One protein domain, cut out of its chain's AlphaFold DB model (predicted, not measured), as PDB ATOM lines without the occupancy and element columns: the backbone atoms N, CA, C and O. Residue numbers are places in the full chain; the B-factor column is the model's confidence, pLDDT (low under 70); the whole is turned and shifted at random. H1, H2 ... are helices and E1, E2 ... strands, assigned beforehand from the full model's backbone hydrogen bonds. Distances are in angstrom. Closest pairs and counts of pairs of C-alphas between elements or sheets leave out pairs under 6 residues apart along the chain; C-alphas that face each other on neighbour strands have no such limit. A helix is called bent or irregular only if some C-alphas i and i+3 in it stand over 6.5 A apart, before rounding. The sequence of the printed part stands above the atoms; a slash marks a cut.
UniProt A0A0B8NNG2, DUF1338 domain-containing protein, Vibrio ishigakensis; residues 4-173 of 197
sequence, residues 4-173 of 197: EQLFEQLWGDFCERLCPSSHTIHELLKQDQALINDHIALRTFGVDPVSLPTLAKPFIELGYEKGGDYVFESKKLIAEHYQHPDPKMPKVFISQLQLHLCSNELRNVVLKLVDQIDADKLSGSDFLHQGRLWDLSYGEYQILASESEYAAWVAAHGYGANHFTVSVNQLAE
ATOM      1  N   GLU A   4      -8.473  11.954 -27.874       92.44
ATOM      2  CA  GLU A   4      -8.779  12.441 -26.519       92.44
ATOM      3  C   GLU A   4      -8.390  11.419 -25.443       92.44
ATOM      4  O   GLU A   4      -7.661  11.745 -24.508       92.44
ATOM      5  N   GLN A   5      -8.784  10.155 -25.631       94.69
ATOM      6  CA  GLN A   5      -8.473   9.077 -24.693       94.69
ATOM      7  C   GLN A   5      -6.958   8.851 -24.556       94.69
ATOM      8  O   GLN A   5      -6.481   8.597 -23.453       94.69
ATOM      9  N   LEU A   6      -6.184   8.973 -25.642       96.19
ATOM     10  CA  LEU A   6      -4.723   8.881 -25.575       96.19
ATOM     11  C   LEU A   6      -4.122  10.028 -24.745       96.19
ATOM     12  O   LEU A   6      -3.249   9.790 -23.909       96.19
ATOM     13  N   PHE A   7      -4.598  11.262 -24.931       95.88
ATOM     14  CA  PHE A   7      -4.129  12.398 -24.132       95.88
ATOM     15  C   PHE A   7      -4.514  12.286 -22.659       95.88
ATOM     16  O   PHE A   7      -3.709  12.660 -21.809       95.88
ATOM     17  N   GLU A   8      -5.683  11.732 -22.338       94.44
ATOM     18  CA  GLU A   8      -6.069  11.445 -20.954       94.44
ATOM     19  C   GLU A   8      -5.118  10.437 -20.291       94.44
ATOM     20  O   GLU A   8      -4.688  10.666 -19.160       94.44
ATOM     21  N   GLN A   9      -4.734   9.361 -20.991       96.38
ATOM     22  CA  GLN A   9      -3.767   8.387 -20.463       96.38
ATOM     23  C   GLN A   9      -2.377   9.009 -20.269       96.38
ATOM     24  O   GLN A   9      -1.762   8.839 -19.217       96.38
ATOM     25  N   LEU A  10      -1.907   9.788 -21.250       96.62
ATOM     26  CA  LEU A  10      -0.646  10.532 -21.153       96.62
ATOM     27  C   LEU A  10      -0.652  11.527 -19.989       96.62
ATOM     28  O   LEU A  10       0.355  11.680 -19.299       96.62
ATOM     29  N   TRP A  11      -1.775  12.211 -19.770       94.62
ATOM     30  CA  TRP A  11      -1.932  13.161 -18.673       94.62
ATOM     31  C   TRP A  11      -1.939  12.461 -17.314       94.62
ATOM     32  O   TRP A  11      -1.274  12.931 -16.389       94.62
ATOM     33  N   GLY A  12      -2.644  11.332 -17.207       94.38
ATOM     34  CA  GLY A  12      -2.672  10.504 -16.003       94.38
ATOM     35  C   GLY A  12      -1.274  10.040 -15.600       94.38
ATOM     36  O   GLY A  12      -0.833  10.330 -14.489       94.38
ATOM     37  N   ASP A  13      -0.540   9.419 -16.528       95.75
ATOM     38  CA  ASP A  13       0.848   8.992 -16.311       95.75
ATOM     39  C   ASP A  13       1.766  10.168 -15.943       95.75
ATOM     40  O   ASP A  13       2.536  10.088 -14.984       95.75
ATOM     41  N   PHE A  14       1.660  11.294 -16.655       95.06
ATOM     42  CA  PHE A  14       2.460  12.480 -16.361       95.06
ATOM     43  C   PHE A  14       2.231  12.995 -14.937       95.06
ATOM     44  O   PHE A  14       3.198  13.270 -14.220       95.06
ATOM     45  N   CYS A  15       0.974  13.101 -14.509       91.88
ATOM     46  CA  CYS A  15       0.643  13.562 -13.166       91.88
ATOM     47  C   CYS A  15       1.097  12.566 -12.096       91.88
ATOM     48  O   CYS A  15       1.658  12.976 -11.085       91.88
ATOM     49  N   GLU A  16       0.902  11.267 -12.307       92.00
ATOM     50  CA  GLU A  16       1.257  10.255 -11.312       92.00
ATOM     51  C   GLU A  16       2.777  10.098 -11.161       92.00
ATOM     52  O   GLU A  16       3.309  10.096 -10.049       92.00
ATOM     53  N   ARG A  17       3.495   9.987 -12.280       91.81
ATOM     54  CA  ARG A  17       4.901   9.571 -12.290       91.81
ATOM     55  C   ARG A  17       5.892  10.727 -12.285       91.81
ATOM     56  O   ARG A  17       6.997  10.565 -11.768       91.81
ATOM     57  N   LEU A  18       5.548  11.858 -12.902       88.56
ATOM     58  CA  LEU A  18       6.506  12.938 -13.164       88.56
ATOM     59  C   LEU A  18       6.183  14.225 -12.416       88.56
ATOM     60  O   LEU A  18       7.090  14.841 -11.857       88.56
ATOM     61  N   CYS A  19       4.920  14.642 -12.404       87.75
ATOM     62  CA  CYS A  19       4.536  15.937 -11.860       87.75
ATOM     63  C   CYS A  19       3.198  15.892 -11.099       87.75
ATOM     64  O   CYS A  19       2.201  16.437 -11.572       87.75
ATOM     65  N   PRO A  20       3.160  15.334  -9.872       85.44
ATOM     66  CA  PRO A  20       1.936  15.297  -9.061       85.44
ATOM     67  C   PRO A  20       1.330  16.676  -8.769       85.44
ATOM     68  O   PRO A  20       0.120  16.813  -8.596       85.44
ATOM     69  N   SER A  21       2.154  17.729  -8.751       83.12
ATOM     70  CA  SER A  21       1.705  19.115  -8.572       83.12
ATOM     71  C   SER A  21       0.945  19.680  -9.777       83.12
ATOM     72  O   SER A  21       0.302  20.724  -9.641       83.12
ATOM     73  N   SER A  22       0.973  19.016 -10.937       83.00
ATOM     74  CA  SER A  22       0.264  19.469 -12.137       83.00
ATOM     75  C   SER A  22      -1.247  19.506 -11.958       83.00
ATOM     76  O   SER A  22      -1.876  20.397 -12.519       83.00
ATOM     77  N   HIS A  23      -1.829  18.647 -11.114       81.44
ATOM     78  CA  HIS A  23      -3.247  18.751 -10.757       81.44
ATOM     79  C   HIS A  23      -3.571  20.085 -10.083       81.44
ATOM     80  O   HIS A  23      -4.532  20.749 -10.459       81.44
ATOM     81  N   THR A  24      -2.739  20.519  -9.135       82.88
ATOM     82  CA  THR A  24      -2.925  21.800  -8.442       82.88
ATOM     83  C   THR A  24      -2.837  22.973  -9.412       82.88
ATOM     84  O   THR A  24      -3.649  23.888  -9.341       82.88
ATOM     85  N   ILE A  25      -1.870  22.951 -10.334       83.31
ATOM     86  CA  ILE A  25      -1.703  24.011 -11.339       83.31
ATOM     87  C   ILE A  25      -2.891  24.029 -12.304       83.31
ATOM     88  O   ILE A  25      -3.427  25.095 -12.593       83.31
ATOM     89  N   HIS A  26      -3.321  22.854 -12.766       83.44
ATOM     90  CA  HIS A  26      -4.450  22.714 -13.675       83.44
ATOM     91  C   HIS A  26      -5.747  23.230 -13.036       83.44
ATOM     92  O   HIS A  26      -6.465  23.998 -13.663       83.44
ATOM     93  N   GLU A  27      -6.023  22.893 -11.773       83.50
ATOM     94  CA  GLU A  27      -7.189  23.419 -11.049       83.50
ATOM     95  C   GLU A  27      -7.094  24.926 -10.775       83.50
ATOM     96  O   GLU A  27      -8.106  25.617 -10.816       83.50
ATOM     97  N   LEU A  28      -5.894  25.464 -10.532       84.06
ATOM     98  CA  LEU A  28      -5.704  26.900 -10.307       84.06
ATOM     99  C   LEU A  28      -5.908  27.748 -11.566       84.06
ATOM    100  O   LEU A  28      -6.306  28.902 -11.443       84.06
ATOM    101  N   LEU A  29      -5.575  27.209 -12.739       82.00
ATOM    102  CA  LEU A  29      -5.694  27.911 -14.020       82.00
ATOM    103  C   LEU A  29      -7.034  27.654 -14.716       82.00
ATOM    104  O   LEU A  29      -7.374  28.356 -15.666       82.00
ATOM    105  N   LYS A  30      -7.790  26.651 -14.266       80.00
ATOM    106  CA  LYS A  30      -9.102  26.329 -14.814       80.00
ATOM    107  C   LYS A  30     -10.083  27.470 -14.543       80.00
ATOM    108  O   LYS A  30     -10.300  27.863 -13.401       80.00
ATOM    109  N   GLN A  31     -10.690  27.960 -15.616       72.12
ATOM    110  CA  GLN A  31     -11.760  28.960 -15.594       72.12
ATOM    111  C   GLN A  31     -13.101  28.264 -15.888       72.12
ATOM    112  O   GLN A  31     -13.243  27.056 -15.683       72.12
ATOM    113  N   ASP A  32     -14.094  28.992 -16.402       72.88
ATOM    114  CA  ASP A  32     -15.398  28.425 -16.783       72.88
ATOM    115  C   ASP A  32     -15.303  27.367 -17.903       72.88
ATOM    116  O   ASP A  32     -16.221  26.567 -18.096       72.88
ATOM    117  N   GLN A  33     -14.189  27.342 -18.645       72.19
ATOM    118  CA  GLN A  33     -13.901  26.365 -19.696       72.19
ATOM    119  C   GLN A  33     -12.775  25.408 -19.295       72.19
ATOM    120  O   GLN A  33     -11.888  25.740 -18.508       72.19
ATOM    121  N   ALA A  34     -12.792  24.203 -19.875       75.88
ATOM    122  CA  ALA A  34     -11.689  23.257 -19.749       75.88
ATOM    123  C   ALA A  34     -10.408  23.829 -20.379       75.88
ATOM    124  O   ALA A  34     -10.466  24.424 -21.458       75.88
ATOM    125  N   LEU A  35      -9.270  23.623 -19.714       81.75
ATOM    126  CA  LEU A  35      -7.966  24.036 -20.223       81.75
ATOM    127  C   LEU A  35      -7.605  23.246 -21.479       81.75
ATOM    128  O   LEU A  35      -7.688  22.018 -21.510       81.75
ATOM    129  N   ILE A  36      -7.163  23.969 -22.497       84.12
ATOM    130  CA  ILE A  36      -6.598  23.435 -23.724       84.12
ATOM    131  C   ILE A  36      -5.081  23.485 -23.592       84.12
ATOM    132  O   ILE A  36      -4.489  24.499 -23.210       84.12
ATOM    133  N   ASN A  37      -4.442  22.375 -23.939       87.50
ATOM    134  CA  ASN A  37      -2.996  22.318 -24.059       87.50
ATOM    135  C   ASN A  37      -2.586  22.788 -25.460       87.50
ATOM    136  O   ASN A  37      -3.170  22.358 -26.450       87.50
ATOM    137  N   ASP A  38      -1.575  23.649 -25.552       90.12
ATOM    138  CA  ASP A  38      -0.963  24.017 -26.833       90.12
ATOM    139  C   ASP A  38      -0.192  22.827 -27.416       90.12
ATOM    140  O   ASP A  38      -0.363  22.472 -28.583       90.12
ATOM    141  N   HIS A  39       0.623  22.170 -26.585       94.44
ATOM    142  CA  HIS A  39       1.362  20.982 -26.991       94.44
ATOM    143  C   HIS A  39       1.742  20.066 -25.827       94.44
ATOM    144  O   HIS A  39       1.755  20.460 -24.657       94.44
ATOM    145  N   ILE A  40       2.117  18.842 -26.189       97.12
ATOM    146  CA  ILE A  40       2.910  17.935 -25.357       97.12
ATOM    147  C   ILE A  40       4.282  17.717 -25.988       97.12
ATOM    148  O   ILE A  40       4.440  17.848 -27.205       97.12
ATOM    149  N   ALA A  41       5.256  17.309 -25.179       98.06
ATOM    150  CA  ALA A  41       6.556  16.878 -25.680       98.06
ATOM    151  C   ALA A  41       6.881  15.439 -25.277       98.06
ATOM    152  O   ALA A  41       6.766  15.070 -24.111       98.06
ATOM    153  N   LEU A  42       7.370  14.655 -26.233       98.56
ATOM    154  CA  LEU A  42       7.846  13.285 -26.069       98.56
ATOM    155  C   LEU A  42       9.335  13.192 -26.418       98.56
ATOM    156  O   LEU A  42       9.881  13.977 -27.207       98.56
ATOM    157  N   ARG A  43      10.011  12.222 -25.801       98.69
ATOM    158  CA  ARG A  43      11.449  11.993 -25.959       98.69
ATOM    159  C   ARG A  43      11.734  10.529 -26.249       98.69
ATOM    160  O   ARG A  43      11.115   9.658 -25.646       98.69
ATOM    161  N   THR A  44      12.700  10.268 -27.126       98.69
ATOM    162  CA  THR A  44      13.167   8.908 -27.408       98.69
ATOM    163  C   THR A  44      14.628   8.850 -27.866       98.69
ATOM    164  O   THR A  44      15.313   9.867 -28.004       98.69
ATOM    165  N   PHE A  45      15.131   7.644 -28.098       98.62
ATOM    166  CA  PHE A  45      16.423   7.388 -28.713       98.62
ATOM    167  C   PHE A  45      16.269   7.206 -30.223       98.62
ATOM    168  O   PHE A  45      15.344   6.551 -30.688       98.62
ATOM    169  N   GLY A  46      17.194   7.768 -31.000       97.94
ATOM    170  CA  GLY A  46      17.249   7.603 -32.453       97.94
ATOM    171  C   GLY A  46      17.815   6.242 -32.846       97.94
ATOM    172  O   GLY A  46      18.896   6.177 -33.429       97.94
ATOM    173  N   VAL A  47      17.116   5.173 -32.466       97.56
ATOM    174  CA  VAL A  47      17.440   3.780 -32.781       97.56
ATOM    175  C   VAL A  47      16.170   2.942 -32.791       97.56
ATOM    176  O   VAL A  47      15.261   3.173 -31.995       97.56
ATOM    177  N   ASP A  48      16.110   1.960 -33.680       95.88
ATOM    178  CA  ASP A  48      15.000   1.015 -33.707       95.88
ATOM    179  C   ASP A  48      15.074   0.032 -32.525       95.88
ATOM    180  O   ASP A  48      16.170  -0.299 -32.068       95.88
ATOM    181  N   PRO A  49      13.922  -0.434 -32.014       96.50
ATOM    182  CA  PRO A  49      12.569  -0.188 -32.522       96.50
ATOM    183  C   PRO A  49      11.897   1.082 -31.972       96.50
ATOM    184  O   PRO A  49      10.706   1.268 -32.185       96.50
ATOM    185  N   VAL A  50      12.610   1.964 -31.269       97.00
ATOM    186  CA  VAL A  50      12.020   3.077 -30.499       97.00
ATOM    187  C   VAL A  50      12.258   4.456 -31.110       97.00
ATOM    188  O   VAL A  50      12.177   5.470 -30.423       97.00
ATOM    189  N   SER A  51      12.564   4.523 -32.398       97.19
ATOM    190  CA  SER A  51      12.862   5.776 -33.088       97.19
ATOM    191  C   SER A  51      11.646   6.718 -33.132       97.19
ATOM    192  O   SER A  51      10.515   6.345 -32.816       97.19
ATOM    193  N   LEU A  52      11.870   7.978 -33.513       98.25
ATOM    194  CA  LEU A  52      10.812   8.987 -33.643       98.25
ATOM    195  C   LEU A  52       9.599   8.487 -34.452       98.25
ATOM    196  O   LEU A  52       8.483   8.675 -33.963       98.25
ATOM    197  N   PRO A  53       9.763   7.805 -35.608       97.81
ATOM    198  CA  PRO A  53       8.633   7.238 -36.345       97.81
ATOM    199  C   PRO A  53       7.770   6.274 -35.521       97.81
ATOM    200  O   PRO A  53       6.548   6.293 -35.661       97.81
ATOM    201  N   THR A  54       8.368   5.476 -34.630       97.69
ATOM    202  CA  THR A  54       7.624   4.567 -33.745       97.69
ATOM    203  C   THR A  54       6.705   5.341 -32.806       97.69
ATOM    204  O   THR A  54       5.536   4.995 -32.667       97.69
ATOM    205  N   LEU A  55       7.204   6.417 -32.190       98.06
ATOM    206  CA  LEU A  55       6.407   7.255 -31.289       98.06
ATOM    207  C   LEU A  55       5.363   8.092 -32.035       98.06
ATOM    208  O   LEU A  55       4.306   8.377 -31.481       98.06
ATOM    209  N   ALA A  56       5.653   8.498 -33.271       98.12
ATOM    210  CA  ALA A  56       4.742   9.286 -34.093       98.12
ATOM    211  C   ALA A  56       3.558   8.469 -34.616       98.12
ATOM    212  O   ALA A  56       2.452   8.997 -34.747       98.12
ATOM    213  N   LYS A  57       3.778   7.182 -34.907       97.81
ATOM    214  CA  LYS A  57       2.796   6.306 -35.551       97.81
ATOM    215  C   LYS A  57       1.418   6.314 -34.862       97.81
ATOM    216  O   LYS A  57       0.449   6.556 -35.582       97.81
ATOM    217  N   PRO A  58       1.289   6.156 -33.526       97.50
ATOM    218  CA  PRO A  58      -0.015   6.227 -32.868       97.50
ATOM    219  C   PRO A  58      -0.761   7.544 -33.103       97.50
ATOM    220  O   PRO A  58      -1.975   7.536 -33.261       97.50
ATOM    221  N   PHE A  59      -0.062   8.680 -33.170       98.06
ATOM    222  CA  PHE A  59      -0.697   9.975 -33.434       98.06
ATOM    223  C   PHE A  59      -1.134  10.105 -34.893       98.06
ATOM    224  O   PHE A  59      -2.236  10.581 -35.165       98.06
ATOM    225  N   ILE A  60      -0.305   9.645 -35.834       98.06
ATOM    226  CA  ILE A  60      -0.628   9.656 -37.269       98.06
ATOM    227  C   ILE A  60      -1.872   8.803 -37.549       98.06
ATOM    228  O   ILE A  60      -2.769   9.231 -38.273       98.06
ATOM    229  N   GLU A  61      -1.976   7.627 -36.926       97.19
ATOM    230  CA  GLU A  61      -3.161   6.759 -37.017       97.19
ATOM    231  C   GLU A  61      -4.432   7.419 -36.452       97.19
ATOM    232  O   GLU A  61      -5.545   7.058 -36.837       97.19
ATOM    233  N   LEU A  62      -4.270   8.419 -35.583       97.31
ATOM    234  CA  LEU A  62      -5.341   9.228 -35.004       97.31
ATOM    235  C   LEU A  62      -5.601  10.532 -35.776       97.31
ATOM    236  O   LEU A  62      -6.350  11.379 -35.298       97.31
ATOM    237  N   GLY A  63      -5.016  10.693 -36.967       97.62
ATOM    238  CA  GLY A  63      -5.269  11.829 -37.856       97.62
ATOM    239  C   GLY A  63      -4.340  13.026 -37.659       97.62
ATOM    240  O   GLY A  63      -4.619  14.095 -38.195       97.62
ATOM    241  N   TYR A  64      -3.249  12.877 -36.904       98.25
ATOM    242  CA  TYR A  64      -2.212  13.905 -36.843       98.25
ATOM    243  C   TYR A  64      -1.343  13.912 -38.103       98.25
ATOM    244  O   TYR A  64      -0.938  12.870 -38.616       98.25
ATOM    245  N   GLU A  65      -0.962  15.106 -38.538       98.31
ATOM    246  CA  GLU A  65      -0.090  15.329 -39.686       98.31
ATOM    247  C   GLU A  65       1.215  15.996 -39.248       98.31
ATOM    248  O   GLU A  65       1.240  16.817 -38.326       98.31
ATOM    249  N   LYS A  66       2.324  15.645 -39.907       98.19
ATOM    250  CA  LYS A  66       3.627  16.264 -39.645       98.19
ATOM    251  C   LYS A  66       3.590  17.736 -40.060       98.19
ATOM    252  O   LYS A  66       3.324  18.046 -41.217       98.19
ATOM    253  N   GLY A  67       3.906  18.629 -39.126       96.75
ATOM    254  CA  GLY A  67       3.891  20.074 -39.352       96.75
ATOM    255  C   GLY A  67       5.274  20.715 -39.501       96.75
ATOM    256  O   GLY A  67       5.373  21.823 -40.024       96.75
ATOM    257  N   GLY A  68       6.355  20.063 -39.055       96.38
ATOM    258  CA  GLY A  68       7.701  20.623 -39.207       96.38
ATOM    259  C   GLY A  68       8.826  19.810 -38.575       96.38
ATOM    260  O   GLY A  68       8.582  18.934 -37.746       96.38
ATOM    261  N   ASP A  69      10.050  20.160 -38.970       98.12
ATOM    262  CA  ASP A  69      11.317  19.531 -38.595       98.12
ATOM    263  C   ASP A  69      12.225  20.510 -37.844       98.12
ATOM    264  O   ASP A  69      12.311  21.690 -38.190       98.12
ATOM    265  N   TYR A  70      12.952  20.009 -36.847       97.88
ATOM    266  CA  TYR A  70      13.851  20.794 -36.004       97.88
ATOM    267  C   TYR A  70      15.151  20.040 -35.731       97.88
ATOM    268  O   TYR A  70      15.155  18.826 -35.523       97.88
ATOM    269  N   VAL A  71      16.259  20.778 -35.654       98.00
ATOM    270  CA  VAL A  71      17.583  20.242 -35.312       98.00
ATOM    271  C   VAL A  71      18.157  21.035 -34.145       98.00
ATOM    272  O   VAL A  71      18.209  22.263 -34.179       98.00
ATOM    273  N   PHE A  72      18.617  20.329 -33.115       96.62
ATOM    274  CA  PHE A  72      19.294  20.908 -31.957       96.62
ATOM    275  C   PHE A  72      20.716  20.352 -31.882       96.62
ATOM    276  O   PHE A  72      20.986  19.399 -31.146       96.62
ATOM    277  N   GLU A  73      21.631  20.950 -32.645       95.62
ATOM    278  CA  GLU A  73      23.009  20.461 -32.812       95.62
ATOM    279  C   GLU A  73      23.747  20.302 -31.477       95.62
ATOM    280  O   GLU A  73      24.314  19.247 -31.200       95.62
ATOM    281  N   SER A  74      23.663  21.308 -30.599       94.81
ATOM    282  CA  SER A  74      24.338  21.293 -29.293       94.81
ATOM    283  C   SER A  74      23.858  20.169 -28.375       94.81
ATOM    284  O   SER A  74      24.629  19.659 -27.566       94.81
ATOM    285  N   LYS A  75      22.592  19.759 -28.516       94.88
ATOM    286  CA  LYS A  75      21.983  18.669 -27.745       94.88
ATOM    287  C   LYS A  75      22.004  17.333 -28.489       94.88
ATOM    288  O   LYS A  75      21.552  16.338 -27.928       94.88
ATOM    289  N   LYS A  76      22.518  17.297 -29.725       98.44
ATOM    290  CA  LYS A  76      22.518  16.121 -30.609       98.44
ATOM    291  C   LYS A  76      21.103  15.565 -30.849       98.44
ATOM    292  O   LYS A  76      20.916  14.350 -30.908       98.44
ATOM    293  N   LEU A  77      20.095  16.435 -30.945       98.62
ATOM    294  CA  LEU A  77      18.697  16.030 -31.145       98.62
ATOM    295  C   LEU A  77      18.202  16.428 -32.530       98.62
ATOM    296  O   LEU A  77      18.566  17.484 -33.047       98.62
ATOM    297  N   ILE A  78      17.280  15.632 -33.055       98.69
ATOM    298  CA  ILE A  78      16.298  16.110 -34.029       98.69
ATOM    299  C   ILE A  78      14.913  16.008 -33.406       98.69
ATOM    300  O   ILE A  78      14.707  15.228 -32.470       98.69
ATOM    301  N   ALA A  79      13.972  16.786 -33.909       98.56
ATOM    302  CA  ALA A  79      12.587  16.683 -33.507       98.56
ATOM    303  C   ALA A  79      11.650  16.981 -34.664       98.56
ATOM    304  O   ALA A  79      12.003  17.687 -35.605       98.56
ATOM    305  N   GLU A  80      10.438  16.475 -34.537       98.69
ATOM    306  CA  GLU A  80       9.330  16.769 -35.424       98.69
ATOM    307  C   GLU A  80       8.137  17.174 -34.574       98.69
ATOM    308  O   GLU A  80       7.973  16.693 -33.448       98.69
ATOM    309  N   HIS A  81       7.294  18.052 -35.105       98.25
ATOM    310  CA  HIS A  81       6.000  18.305 -34.492       98.25
ATOM    311  C   HIS A  81       4.868  17.831 -35.395       98.25
ATOM    312  O   HIS A  81       4.973  17.859 -36.623       98.25
ATOM    313  N   TYR A  82       3.771  17.446 -34.759       98.50
ATOM    314  CA  TYR A  82       2.570  16.930 -35.390       98.50
ATOM    315  C   TYR A  82       1.361  17.750 -34.942       98.50
ATOM    316  O   TYR A  82       1.276  18.147 -33.775       98.50
ATOM    317  N   GLN A  83       0.432  18.015 -35.856       97.62
ATOM    318  CA  GLN A  83      -0.773  18.810 -35.608       97.62
ATOM    319  C   GLN A  83      -2.018  18.040 -36.046       97.62
ATOM    320  O   GLN A  83      -1.973  17.298 -37.024       97.62
ATOM    321  N   HIS A  84      -3.123  18.222 -35.330       97.56
ATOM    322  CA  HIS A  84      -4.414  17.639 -35.681       97.56
ATOM    323  C   HIS A  84      -5.303  18.701 -36.359       97.56
ATOM    324  O   HIS A  84      -5.195  19.878 -36.011       97.56
ATOM    325  N   PRO A  85      -6.198  18.326 -37.296       95.25
ATOM    326  CA  PRO A  85      -7.097  19.279 -37.956       95.25
ATOM    327  C   PRO A  85      -8.043  20.030 -37.006       95.25
ATOM    328  O   PRO A  85      -8.439  21.157 -37.296       95.25
ATOM    329  N   ASP A  86      -8.418  19.413 -35.879       94.25
ATOM    330  CA  ASP A  86      -9.123  20.101 -34.788       94.25
ATOM    331  C   ASP A  86      -8.141  20.985 -33.994       94.25
ATOM    332  O   ASP A  86      -7.261  20.440 -33.321       94.25
ATOM    333  N   PRO A  87      -8.298  22.322 -34.005       88.56
ATOM    334  CA  PRO A  87      -7.399  23.246 -33.315       88.56
ATOM    335  C   PRO A  87      -7.468  23.170 -31.781       88.56
ATOM    336  O   PRO A  87      -6.648  23.797 -31.113       88.56
ATOM    337  N   LYS A  88      -8.441  22.453 -31.205       89.25
ATOM    338  CA  LYS A  88      -8.509  22.209 -29.755       89.25
ATOM    339  C   LYS A  88      -7.601  21.071 -29.305       89.25
ATOM    340  O   LYS A  88      -7.336  20.941 -28.113       89.25
ATOM    341  N   MET A  89      -7.154  20.239 -30.241       94.00
ATOM    342  CA  MET A  89      -6.249  19.144 -29.944       94.00
ATOM    343  C   MET A  89      -4.818  19.678 -29.822       94.00
ATOM    344  O   MET A  89      -4.372  20.437 -30.688       94.00
ATOM    345  N   PRO A  90      -4.069  19.285 -28.778       95.25
ATOM    346  CA  PRO A  90      -2.707  19.759 -28.592       95.25
ATOM    347  C   PRO A  90      -1.807  19.265 -29.721       95.25
ATOM    348  O   PRO A  90      -1.955  18.141 -30.211       95.25
ATOM    349  N   LYS A  91      -0.815  20.075 -30.088       97.12
ATOM    350  CA  LYS A  91       0.281  19.628 -30.950       97.12
ATOM    351  C   LYS A  91       1.130  18.592 -30.212       97.12
ATOM    352  O   LYS A  91       1.228  18.594 -28.985       97.12
ATOM    353  N   VAL A  92       1.795  17.722 -30.958       98.31
ATOM    354  CA  VAL A  92       2.681  16.700 -30.390       98.31
ATOM    355  C   VAL A  92       4.091  16.951 -30.882       98.31
ATOM    356  O   VAL A  92       4.356  16.851 -32.076       98.31
ATOM    357  N   PHE A  93       5.000  17.286 -29.972       98.44
ATOM    358  CA  PHE A  93       6.412  17.474 -30.278       98.44
ATOM    359  C   PHE A  93       7.189  16.213 -29.902       98.44
ATOM    360  O   PHE A  93       7.239  15.846 -28.732       98.44
ATOM    361  N   ILE A  94       7.812  15.539 -30.865       98.75
ATOM    362  CA  ILE A  94       8.571  14.307 -30.626       98.75
ATOM    363  C   ILE A  94      10.024  14.571 -30.972       98.75
ATOM    364  O   ILE A  94      10.355  14.929 -32.098       98.75
ATOM    365  N   SER A  95      10.903  14.384 -29.996       98.75
ATOM    366  CA  SER A  95      12.347  14.521 -30.180       98.75
ATOM    367  C   SER A  95      13.038  13.168 -30.070       98.75
ATOM    368  O   SER A  95      12.577  12.298 -29.331       98.75
ATOM    369  N   GLN A  96      14.162  13.007 -30.768       98.62
ATOM    370  CA  GLN A  96      15.026  11.840 -30.625       98.62
ATOM    371  C   GLN A  96      16.509  12.209 -30.522       98.62
ATOM    372  O   GLN A  96      17.013  13.067 -31.255       98.62
ATOM    373  N   LEU A  97      17.228  11.507 -29.644       98.81
ATOM    374  CA  LEU A  97      18.682  11.618 -29.513       98.81
ATOM    375  C   LEU A  97      19.406  10.891 -30.648       98.81
ATOM    376  O   LEU A  97      19.230   9.690 -30.839       98.81
ATOM    377  N   GLN A  98      20.267  11.600 -31.372       98.56
ATOM    378  CA  GLN A  98      21.059  11.049 -32.469       98.56
ATOM    379  C   GLN A  98      22.262  10.256 -31.934       98.56
ATOM    380  O   GLN A  98      23.357  10.794 -31.783       98.56
ATOM    381  N   LEU A  99      22.079   8.955 -31.668       97.75
ATOM    382  CA  LEU A  99      23.096   8.108 -31.016       97.75
ATOM    383  C   LEU A  99      24.435   8.026 -31.763       97.75
ATOM    384  O   LEU A  99      25.475   7.801 -31.140       97.75
ATOM    385  N   HIS A 100      24.435   8.217 -33.084       97.12
ATOM    386  CA  HIS A 100      25.658   8.229 -33.889       97.12
ATOM    387  C   HIS A 100      26.573   9.427 -33.573       97.12
ATOM    388  O   HIS A 100      27.776   9.344 -33.812       97.12
ATOM    389  N   LEU A 101      26.028  10.505 -32.993       98.12
ATOM    390  CA  LEU A 101      26.774  11.678 -32.521       98.12
ATOM    391  C   LEU A 101      27.254  11.531 -31.064       98.12
ATOM    392  O   LEU A 101      27.956  12.404 -30.548       98.12
ATOM    393  N   CYS A 102      26.851  10.465 -30.369       98.12
ATOM    394  CA  CYS A 102      27.213  10.195 -28.978       98.12
ATOM    395  C   CYS A 102      28.443   9.293 -28.859       98.12
ATOM    396  O   CYS A 102      28.799   8.587 -29.812       98.12
ATOM    397  N   SER A 103      29.058   9.298 -27.671       98.50
ATOM    398  CA  SER A 103      30.144   8.377 -27.328       98.50
ATOM    399  C   SER A 103      29.722   6.908 -27.456       98.50
ATOM    400  O   SER A 103      28.532   6.568 -27.445       98.50
ATOM    401  N   ASN A 104      30.708   6.017 -27.573       98.50
ATOM    402  CA  ASN A 104      30.443   4.581 -27.606       98.50
ATOM    403  C   ASN A 104      29.897   4.099 -26.257       98.50
ATOM    404  O   ASN A 104      29.043   3.221 -26.222       98.50
ATOM    405  N   GLU A 105      30.347   4.699 -25.158       98.38
ATOM    406  CA  GLU A 105      29.916   4.408 -23.798       98.38
ATOM    407  C   GLU A 105      28.416   4.675 -23.627       98.38
ATOM    408  O   GLU A 105      27.675   3.766 -23.244       98.38
ATOM    409  N   LEU A 106      27.944   5.875 -23.992       98.56
ATOM    410  CA  LEU A 106      26.517   6.215 -23.963       98.56
ATOM    411  C   LEU A 106      25.724   5.290 -24.884       98.56
ATOM    412  O   LEU A 106      24.698   4.742 -24.481       98.56
ATOM    413  N   ARG A 107      26.202   5.102 -26.119       98.56
ATOM    414  CA  ARG A 107      25.518   4.282 -27.123       98.56
ATOM    415  C   ARG A 107      25.336   2.845 -26.647       98.56
ATOM    416  O   ARG A 107      24.242   2.314 -26.778       98.56
ATOM    417  N   ASN A 108      26.364   2.241 -26.057       98.62
ATOM    418  CA  ASN A 108      26.305   0.874 -25.543       98.62
ATOM    419  C   ASN A 108      25.290   0.734 -24.405       98.62
ATOM    420  O   ASN A 108      24.545  -0.244 -24.380       98.62
ATOM    421  N   VAL A 109      25.222   1.713 -23.494       98.81
ATOM    422  CA  VAL A 109      24.196   1.721 -22.441       98.81
ATOM    423  C   VAL A 109      22.805   1.821 -23.061       98.81
ATOM    424  O   VAL A 109      21.955   0.996 -22.748       98.81
ATOM    425  N   VAL A 110      22.574   2.765 -23.979       98.69
ATOM    426  CA  VAL A 110      21.264   2.916 -24.635       98.69
ATOM    427  C   VAL A 110      20.854   1.641 -25.371       98.69
ATOM    428  O   VAL A 110      19.731   1.185 -25.193       98.69
ATOM    429  N   LEU A 111      21.755   1.032 -26.146       98.62
ATOM    430  CA  LEU A 111      21.464  -0.211 -26.862       98.62
ATOM    431  C   LEU A 111      21.098  -1.348 -25.900       98.62
ATOM    432  O   LEU A 111      20.150  -2.074 -26.166       98.62
ATOM    433  N   LYS A 112      21.777  -1.458 -24.752       98.62
ATOM    434  CA  LYS A 112      21.439  -2.439 -23.710       98.62
ATOM    435  C   LYS A 112      20.059  -2.194 -23.081       98.62
ATOM    436  O   LYS A 112      19.393  -3.148 -22.692       98.62
ATOM    437  N   LEU A 113      19.631  -0.939 -22.933       98.62
ATOM    438  CA  LEU A 113      18.278  -0.627 -22.454       98.62
ATOM    439  C   LEU A 113      17.228  -1.004 -23.504       98.62
ATOM    440  O   LEU A 113      16.224  -1.623 -23.172       98.62
ATOM    441  N   VAL A 114      17.483  -0.661 -24.768       98.00
ATOM    442  CA  VAL A 114      16.562  -0.920 -25.882       98.00
ATOM    443  C   VAL A 114      16.406  -2.418 -26.167       98.00
ATOM    444  O   VAL A 114      15.304  -2.855 -26.478       98.00
ATOM    445  N   ASP A 115      17.458  -3.219 -25.982       98.19
ATOM    446  CA  ASP A 115      17.430  -4.683 -26.157       98.19
ATOM    447  C   ASP A 115      16.485  -5.407 -25.175       98.19
ATOM    448  O   ASP A 115      16.055  -6.528 -25.425       98.19
ATOM    449  N   GLN A 116      16.114  -4.763 -24.063       98.06
ATOM    450  CA  GLN A 116      15.160  -5.314 -23.090       98.06
ATOM    451  C   GLN A 116      13.696  -5.118 -23.508       98.06
ATOM    452  O   GLN A 116      12.793  -5.675 -22.879       98.06
ATOM    453  N   ILE A 117      13.444  -4.298 -24.530       97.00
ATOM    454  CA  ILE A 117      12.093  -3.925 -24.929       97.00
ATOM    455  C   ILE A 117      11.483  -5.048 -25.756       97.00
ATOM    456  O   ILE A 117      11.968  -5.404 -26.827       97.00
ATOM    457  N   ASP A 118      10.349  -5.547 -25.279       94.75
ATOM    458  CA  ASP A 118       9.469  -6.395 -26.069       94.75
ATOM    459  C   ASP A 118       8.840  -5.566 -27.202       94.75
ATOM    460  O   ASP A 118       7.992  -4.703 -26.959       94.75
ATOM    461  N   ALA A 119       9.285  -5.806 -28.438       91.31
ATOM    462  CA  ALA A 119       8.861  -5.052 -29.615       91.31
ATOM    463  C   ALA A 119       7.344  -5.129 -29.861       91.31
ATOM    464  O   ALA A 119       6.773  -4.177 -30.398       91.31
ATOM    465  N   ASP A 120       6.677  -6.196 -29.407       91.69
ATOM    466  CA  ASP A 120       5.224  -6.339 -29.536       91.69
ATOM    467  C   ASP A 120       4.472  -5.286 -28.705       91.69
ATOM    468  O   ASP A 120       3.360  -4.889 -29.051       91.69
ATOM    469  N   LYS A 121       5.095  -4.734 -27.653       90.31
ATOM    470  CA  LYS A 121       4.509  -3.642 -26.856       90.31
ATOM    471  C   LYS A 121       4.493  -2.296 -27.582       90.31
ATOM    472  O   LYS A 121       3.788  -1.387 -27.151       90.31
ATOM    473  N   LEU A 122       5.242  -2.157 -28.677       93.62
ATOM    474  CA  LEU A 122       5.366  -0.910 -29.438       93.62
ATOM    475  C   LEU A 122       4.350  -0.801 -30.586       93.62
ATOM    476  O   LEU A 122       4.341   0.195 -31.309       93.62
ATOM    477  N   SER A 123       3.497  -1.812 -30.793       88.31
ATOM    478  CA  SER A 123       2.538  -1.818 -31.903       88.31
ATOM    479  C   SER A 123       1.330  -0.902 -31.689       88.31
ATOM    480  O   SER A 123       0.675  -0.546 -32.666       88.31
ATOM    481  N   GLY A 124       1.011  -0.568 -30.434       90.56
ATOM    482  CA  GLY A 124      -0.104   0.302 -30.045       90.56
ATOM    483  C   GLY A 124       0.360   1.616 -29.417       90.56
ATOM    484  O   GLY A 124       1.537   1.951 -29.453       90.56
ATOM    485  N   SER A 125      -0.562   2.362 -28.812       95.00
ATOM    486  CA  SER A 125      -0.252   3.625 -28.127       95.00
ATOM    487  C   SER A 125       0.163   3.456 -26.665       95.00
ATOM    488  O   SER A 125       0.710   4.391 -26.088       95.00
ATOM    489  N   ASP A 126      -0.091   2.291 -26.063       95.00
ATOM    490  CA  ASP A 126       0.005   2.105 -24.610       95.00
ATOM    491  C   ASP A 126       1.408   2.380 -24.061       95.00
ATOM    492  O   ASP A 126       1.566   2.939 -22.978       95.00
ATOM    493  N   PHE A 127       2.450   2.037 -24.823       96.25
ATOM    494  CA  PHE A 127       3.830   2.268 -24.400       96.25
ATOM    495  C   PHE A 127       4.143   3.754 -24.179       96.25
ATOM    496  O   PHE A 127       5.042   4.066 -23.404       96.25
ATOM    497  N   LEU A 128       3.397   4.674 -24.808       97.19
ATOM    498  CA  LEU A 128       3.607   6.117 -24.679       97.19
ATOM    499  C   LEU A 128       3.330   6.646 -23.268       97.19
ATOM    500  O   LEU A 128       3.664   7.796 -23.008       97.19
ATOM    501  N   HIS A 129       2.739   5.845 -22.377       96.38
ATOM    502  CA  HIS A 129       2.395   6.224 -21.005       96.38
ATOM    503  C   HIS A 129       2.679   5.090 -19.995       96.38
ATOM    504  O   HIS A 129       1.953   4.908 -19.019       96.38
ATOM    505  N   GLN A 130       3.715   4.280 -20.249       95.00
ATOM    506  CA  GLN A 130       4.132   3.170 -19.370       95.00
ATOM    507  C   GLN A 130       5.432   3.448 -18.607       95.00
ATOM    508  O   GLN A 130       5.846   2.660 -17.754       95.00
ATOM    509  N   GLY A 131       6.102   4.560 -18.901       96.19
ATOM    510  CA  GLY A 131       7.409   4.860 -18.348       96.19
ATOM    511  C   GLY A 131       8.478   3.903 -18.874       96.19
ATOM    512  O   GLY A 131       8.624   3.712 -20.083       96.19
ATOM    513  N   ARG A 132       9.296   3.344 -17.976       96.06
ATOM    514  CA  ARG A 132      10.425   2.485 -18.366       96.06
ATOM    515  C   ARG A 132       9.948   1.106 -18.806       96.06
ATOM    516  O   ARG A 132       9.220   0.438 -18.081       96.06
ATOM    517  N   LEU A 133      10.477   0.653 -19.939       96.75
ATOM    518  CA  LEU A 133      10.298  -0.707 -20.458       96.75
ATOM    519  C   LEU A 133      11.541  -1.583 -20.230       96.75
ATOM    520  O   LEU A 133      11.714  -2.602 -20.888       96.75
ATOM    521  N   TRP A 134      12.423  -1.150 -19.332       98.00
ATOM    522  CA  TRP A 134      13.737  -1.729 -19.075       98.00
ATOM    523  C   TRP A 134      14.140  -1.532 -17.615       98.00
ATOM    524  O   TRP A 134      13.684  -0.602 -16.937       98.00
ATOM    525  N   ASP A 135      15.085  -2.353 -17.173       98.44
ATOM    526  CA  ASP A 135      15.840  -2.135 -15.951       98.44
ATOM    527  C   ASP A 135      17.019  -1.190 -16.207       98.44
ATOM    528  O   ASP A 135      17.692  -1.246 -17.239       98.44
ATOM    529  N   LEU A 136      17.275  -0.310 -15.238       98.50
ATOM    530  CA  LEU A 136      18.369   0.660 -15.271       98.50
ATOM    531  C   LEU A 136      19.093   0.666 -13.928       98.50
ATOM    532  O   LEU A 136      18.493   0.979 -12.895       98.50
ATOM    533  N   SER A 137      20.393   0.387 -13.948       98.56
ATOM    534  CA  SER A 137      21.250   0.562 -12.779       98.56
ATOM    535  C   SER A 137      21.655   2.026 -12.585       98.56
ATOM    536  O   SER A 137      21.710   2.823 -13.523       98.56
ATOM    537  N   TYR A 138      22.014   2.387 -11.352       98.44
ATOM    538  CA  TYR A 138      22.508   3.732 -11.056       98.44
ATOM    539  C   TYR A 138      23.808   4.065 -11.810       98.44
ATOM    540  O   TYR A 138      23.976   5.189 -12.274       98.44
ATOM    541  N   GLY A 139      24.701   3.085 -11.996       98.62
ATOM    542  CA  GLY A 139      25.938   3.282 -12.757       98.62
ATOM    543  C   GLY A 139      25.677   3.598 -14.232       98.62
ATOM    544  O   GLY A 139      26.278   4.518 -14.780       98.62
ATOM    545  N   GLU A 140      24.728   2.901 -14.862       98.69
ATOM    546  CA  GLU A 140      24.293   3.205 -16.233       98.69
ATOM    547  C   GLU A 140      23.678   4.601 -16.332       98.69
ATOM    548  O   GLU A 140      24.040   5.364 -17.224       98.69
ATOM    549  N   TYR A 141      22.815   4.978 -15.381       98.75
ATOM    550  CA  TYR A 141      22.266   6.334 -15.312       98.75
ATOM    551  C   TYR A 141      23.372   7.397 -15.248       98.75
ATOM    552  O   TYR A 141      23.318   8.382 -15.983       98.75
ATOM    553  N   GLN A 142      24.389   7.196 -14.404       98.69
ATOM    554  CA  GLN A 142      25.500   8.141 -14.268       98.69
ATOM    555  C   GLN A 142      26.326   8.264 -15.554       98.69
ATOM    556  O   GLN A 142      26.714   9.376 -15.908       98.69
ATOM    557  N   ILE A 143      26.551   7.159 -16.275       98.62
ATOM    558  CA  ILE A 143      27.214   7.191 -17.586       98.62
ATOM    559  C   ILE A 143      26.422   8.086 -18.543       98.62
ATOM    560  O   ILE A 143      26.985   9.015 -19.120       98.62
ATOM    561  N   LEU A 144      25.111   7.867 -18.657       98.75
ATOM    562  CA  LEU A 144      24.255   8.677 -19.526       98.75
ATOM    563  C   LEU A 144      24.265  10.154 -19.113       98.75
ATOM    564  O   LEU A 144      24.456  11.025 -19.958       98.75
ATOM    565  N   ALA A 145      24.113  10.435 -17.816       98.38
ATOM    566  CA  ALA A 145      24.044  11.793 -17.276       98.38
ATOM    567  C   ALA A 145      25.352  12.575 -17.440       98.38
ATOM    568  O   ALA A 145      25.315  13.799 -17.531       98.38
ATOM    569  N   SER A 146      26.495  11.886 -17.508       98.19
ATOM    570  CA  SER A 146      27.797  12.527 -17.711       98.19
ATOM    571  C   SER A 146      27.964  13.164 -19.096       98.19
ATOM    572  O   SER A 146      28.756  14.093 -19.243       98.19
ATOM    573  N   GLU A 147      27.211  12.702 -20.100       98.19
ATOM    574  CA  GLU A 147      27.266  13.231 -21.471       98.19
ATOM    575  C   GLU A 147      25.961  13.921 -21.895       98.19
ATOM    576  O   GLU A 147      25.996  14.921 -22.612       98.19
ATOM    577  N   SER A 148      24.800  13.387 -21.503       98.44
ATOM    578  CA  SER A 148      23.500  13.852 -21.986       98.44
ATOM    579  C   SER A 148      22.415  13.729 -20.921       98.44
ATOM    580  O   SER A 148      21.871  12.651 -20.671       98.44
ATOM    581  N   GLU A 149      22.004  14.872 -20.367       98.12
ATOM    582  CA  GLU A 149      20.815  14.971 -19.507       98.12
ATOM    583  C   GLU A 149      19.557  14.442 -20.210       98.12
ATOM    584  O   GLU A 149      18.681  13.860 -19.575       98.12
ATOM    585  N   TYR A 150      19.474  14.603 -21.536       98.62
ATOM    586  CA  TYR A 150      18.382  14.052 -22.329       98.62
ATOM    587  C   TYR A 150      18.378  12.522 -22.269       98.62
ATOM    588  O   TYR A 150      17.340  11.929 -21.976       98.62
ATOM    589  N   ALA A 151      19.530  11.885 -22.511       98.69
ATOM    590  CA  ALA A 151      19.646  10.430 -22.470       98.69
ATOM    591  C   ALA A 151      19.341   9.882 -21.074       98.69
ATOM    592  O   ALA A 151      18.594   8.916 -20.941       98.69
ATOM    593  N   ALA A 152      19.879  10.534 -20.040       98.69
ATOM    594  CA  ALA A 152      19.637  10.168 -18.651       98.69
ATOM    595  C   ALA A 152      18.157  10.288 -18.273       98.69
ATOM    596  O   ALA A 152      17.620   9.395 -17.620       98.69
ATOM    597  N   TRP A 153      17.480  11.349 -18.728       98.56
ATOM    598  CA  TRP A 153      16.050  11.534 -18.500       98.56
ATOM    599  C   TRP A 153      15.229  10.431 -19.167       98.56
ATOM    600  O   TRP A 153      14.405   9.809 -18.501       98.56
ATOM    601  N   VAL A 154      15.480  10.139 -20.453       98.62
ATOM    602  CA  VAL A 154      14.767   9.058 -21.157       98.62
ATOM    603  C   VAL A 154      15.040   7.726 -20.474       98.62
ATOM    604  O   VAL A 154      14.104   6.991 -20.213       98.62
ATOM    605  N   ALA A 155      16.278   7.421 -20.088       98.62
ATOM    606  CA  ALA A 155      16.579   6.171 -19.398       98.62
ATOM    607  C   ALA A 155      15.878   6.051 -18.035       98.62
ATOM    608  O   ALA A 155      15.372   4.976 -17.706       98.62
ATOM    609  N   ALA A 156      15.837   7.129 -17.246       98.25
ATOM    610  CA  ALA A 156      15.251   7.133 -15.906       98.25
ATOM    611  C   ALA A 156      13.717   7.104 -15.918       98.25
ATOM    612  O   ALA A 156      13.109   6.488 -15.043       98.25
ATOM    613  N   HIS A 157      13.095   7.750 -16.904       97.75
ATOM    614  CA  HIS A 157      11.647   7.940 -16.944       97.75
ATOM    615  C   HIS A 157      10.951   7.131 -18.041       97.75
ATOM    616  O   HIS A 157       9.755   6.896 -17.932       97.75
ATOM    617  N   GLY A 158      11.664   6.667 -19.060       97.62
ATOM    618  CA  GLY A 158      11.104   5.946 -20.199       97.62
ATOM    619  C   GLY A 158      10.114   6.781 -21.012       97.62
ATOM    620  O   GLY A 158      10.308   7.984 -21.195       97.62
ATOM    621  N   TYR A 159       9.066   6.131 -21.511       97.25
ATOM    622  CA  TYR A 159       8.094   6.716 -22.430       97.25
ATOM    623  C   TYR A 159       6.875   7.270 -21.692       97.25
ATOM    624  O   TYR A 159       6.211   6.586 -20.917       97.25
ATOM    625  N   GLY A 160       6.642   8.558 -21.914       96.56
ATOM    626  CA  GLY A 160       5.665   9.401 -21.238       96.56
ATOM    627  C   GLY A 160       5.829  10.836 -21.703       96.56
ATOM    628  O   GLY A 160       6.885  11.207 -22.234       96.56
ATOM    629  N   ALA A 161       4.816  11.664 -21.464       96.88
ATOM    630  CA  ALA A 161       4.945  13.097 -21.687       96.88
ATOM    631  C   ALA A 161       6.084  13.664 -20.826       96.88
ATOM    632  O   ALA A 161       6.119  13.489 -19.613       96.88
ATOM    633  N   ASN A 162       7.029  14.364 -21.449       95.94
ATOM    634  CA  ASN A 162       8.048  15.124 -20.733       95.94
ATOM    635  C   ASN A 162       7.441  16.357 -20.059       95.94
ATOM    636  O   ASN A 162       7.839  16.706 -18.951       95.94
ATOM    637  N   HIS A 163       6.510  17.012 -20.746       93.44
ATOM    638  CA  HIS A 163       5.706  18.102 -20.218       93.44
ATOM    639  C   HIS A 163       4.429  18.274 -21.044       93.44
ATOM    640  O   HIS A 163       4.345  17.834 -22.196       93.44
ATOM    641  N   PHE A 164       3.478  18.966 -20.428       93.06
ATOM    642  CA  PHE A 164       2.306  19.557 -21.057       93.06
ATOM    643  C   PHE A 164       2.426  21.076 -20.979       93.06
ATOM    644  O   PHE A 164       2.907  21.607 -19.974       93.06
ATOM    645  N   THR A 165       1.956  21.759 -22.016       89.31
ATOM    646  CA  THR A 165       1.972  23.220 -22.093       89.31
ATOM    647  C   THR A 165       0.547  23.733 -22.220       89.31
ATOM    648  O   THR A 165      -0.126  23.437 -23.203       89.31
ATOM    649  N   VAL A 166       0.092  24.525 -21.247       86.69
ATOM    650  CA  VAL A 166      -1.224  25.183 -21.286       86.69
ATOM    651  C   VAL A 166      -1.218  26.294 -22.336       86.69
ATOM    652  O   VAL A 166      -0.265  27.072 -22.415       86.69
ATOM    653  N   SER A 167      -2.292  26.399 -23.119       84.69
ATOM    654  CA  SER A 167      -2.476  27.510 -24.051       84.69
ATOM    655  C   SER A 167      -2.896  28.775 -23.300       84.69
ATOM    656  O   SER A 167      -4.050  28.924 -22.901       84.69
ATOM    657  N   VAL A 168      -1.959  29.711 -23.115       80.94
ATOM    658  CA  VAL A 168      -2.243  30.998 -22.448       80.94
ATOM    659  C   VAL A 168      -3.284  31.807 -23.222       80.94
ATOM    660  O   VAL A 168      -4.125  32.448 -22.609       80.94
ATOM    661  N   ASN A 169      -3.307  31.688 -24.555       77.50
ATOM    662  CA  ASN A 169      -4.255  32.388 -25.427       77.50
ATOM    663  C   ASN A 169      -5.731  32.051 -25.141       77.50
ATOM    664  O   ASN A 169      -6.616  32.779 -25.581       77.50
ATOM    665  N   GLN A 170      -6.011  30.936 -24.459       79.94
ATOM    666  CA  GLN A 170      -7.371  30.567 -24.063       79.94
ATOM    667  C   GLN A 170      -7.805  31.236 -22.748       79.94
ATOM    668  O   GLN A 170      -9.002  31.355 -22.487       79.94
ATOM    669  N   LEU A 171      -6.860  31.635 -21.898       78.94
ATOM    670  CA  LEU A 171      -7.159  32.123 -20.558       78.94
ATOM    671  C   LEU A 171      -7.693  33.555 -20.644       78.94
ATOM    672  O   LEU A 171      -6.923  34.502 -20.716       78.94
ATOM    673  N   ALA A 172      -9.014  33.725 -20.608       76.62
ATOM    674  CA  ALA A 172      -9.658  35.023 -20.830       76.62
ATOM    675  C   ALA A 172      -9.275  36.092 -19.788       76.62
ATOM    676  O   ALA A 172      -9.380  37.284 -20.058       76.62
ATOM    677  N   GLU A 173      -8.846  35.668 -18.598       79.25
ATOM    678  CA  GLU A 173      -8.386  36.563 -17.524       79.25
ATOM    679  C   GLU A 173      -6.940  37.059 -17.694       79.25
ATOM    680  O   GLU A 173      -6.517  37.914 -16.915       79.25
TER     681      GLU A 173
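This is residues 4 to 173 of the 197 residues of the protein "DUF1338 domain-containing protein" of Vibrio ishigakensis (UniProt A0A0B8NNG2). A twisted sheet of five strands forms the core, with H3 lying along one face over E3 and E4, and H8 crossing E1 from the other side. H8 packs with H4 and H7 in a cluster of three helices at one end of the long axis, while H1, with short H6 touching it, packs on the E5 and E1 part of the sheet. The 170 printed residues run H1 H2 E1 H3 E2 E3 E4 H4 H5 H6 H7 H8 E5, eight named helices and five named strands, class mixed. The sheet's order is E2 E3 E4 E1 E5, mixed, with only E4 and E1 parallel. The whole is compact, with a radius of gyration of the C-alphas of 16.5 A, yet elongated, spanning 52 by 33 by 31 A.

H1, residues 4 to 18, begins at C-alpha 4 (-8.779, 12.441, -26.519) and is 20.3 A long; H2 is residues 22 to 29. E1, residues 37 to 45, is 24.9 A long and ends at C-alpha 45 (16.423, 7.388, -28.713). H3 is residues 52 to 61, E2 65 to 72, 21.6 A long, E3 77 to 83 and E4 91 to 97. H4 is residues 104 to 114, H5 119 to 122, H6 126 to 129, H7 138 to 147 and H8 149 to 157. E5, residues 163 to 166, ends at C-alpha 166 (-1.224, 25.183, -21.286).

E2, E3 and E4 form a meander, each strand the antiparallel neighbour of the one before, with N 67 and O 81 at 2.8 A and N 80 and O 94 at 2.9 A. E4 is parallel to E1, N 42 and O 93 at 2.8 A, and E5 is antiparallel to E1, N 38 and O 165 at 2.8 A. E1, H3 and E2 form a split strand-helix-strand unit, two strands running the same way with E3 and E4 between them, its crossover right-handed. H3 is on the sheet at a height of 8.4 A, and is only just irregular, C-alphas 55 and 58 being 6.7 A apart. H8 runs across E1 at 86 degrees on the local plane, the closest C-alphas, Thr 44 and Val 154, 6.5 A apart. H7 and H8 are a helical hairpin, closest C-alphas Ala 145 and Ala 152, 4.9 A. H4 touches H7 at a steep tilt of 50 degrees, closest C-alphas Leu 106 and Leu 144, 5.6 A. H1 is on the sheet and touches H6 with residues 9 to 14 alone, closest C-alphas Leu 10 and His 129, 5.3 A. H2 is close to H1 but not clearly touching, Cys 15 and Ser 22 having the closest C-alphas, 6.0 A; H5 stands likewise to H3, Thr 54 and Leu 122, 7.3 A. H1, H2, H4 and H8 have every O i to N i+4 pair within hydrogen-bond range, H3 has 4 of 6 and H7 5 of 6, and H5 and H6 are too short for such a pair.

The two C-alphas farthest apart, those of Asp 32 and Asn 104, are 52.8 A apart. The printed part has no cut and no long link. Mean pLDDT of the printed part is 94.2, and no printed residue is under 70.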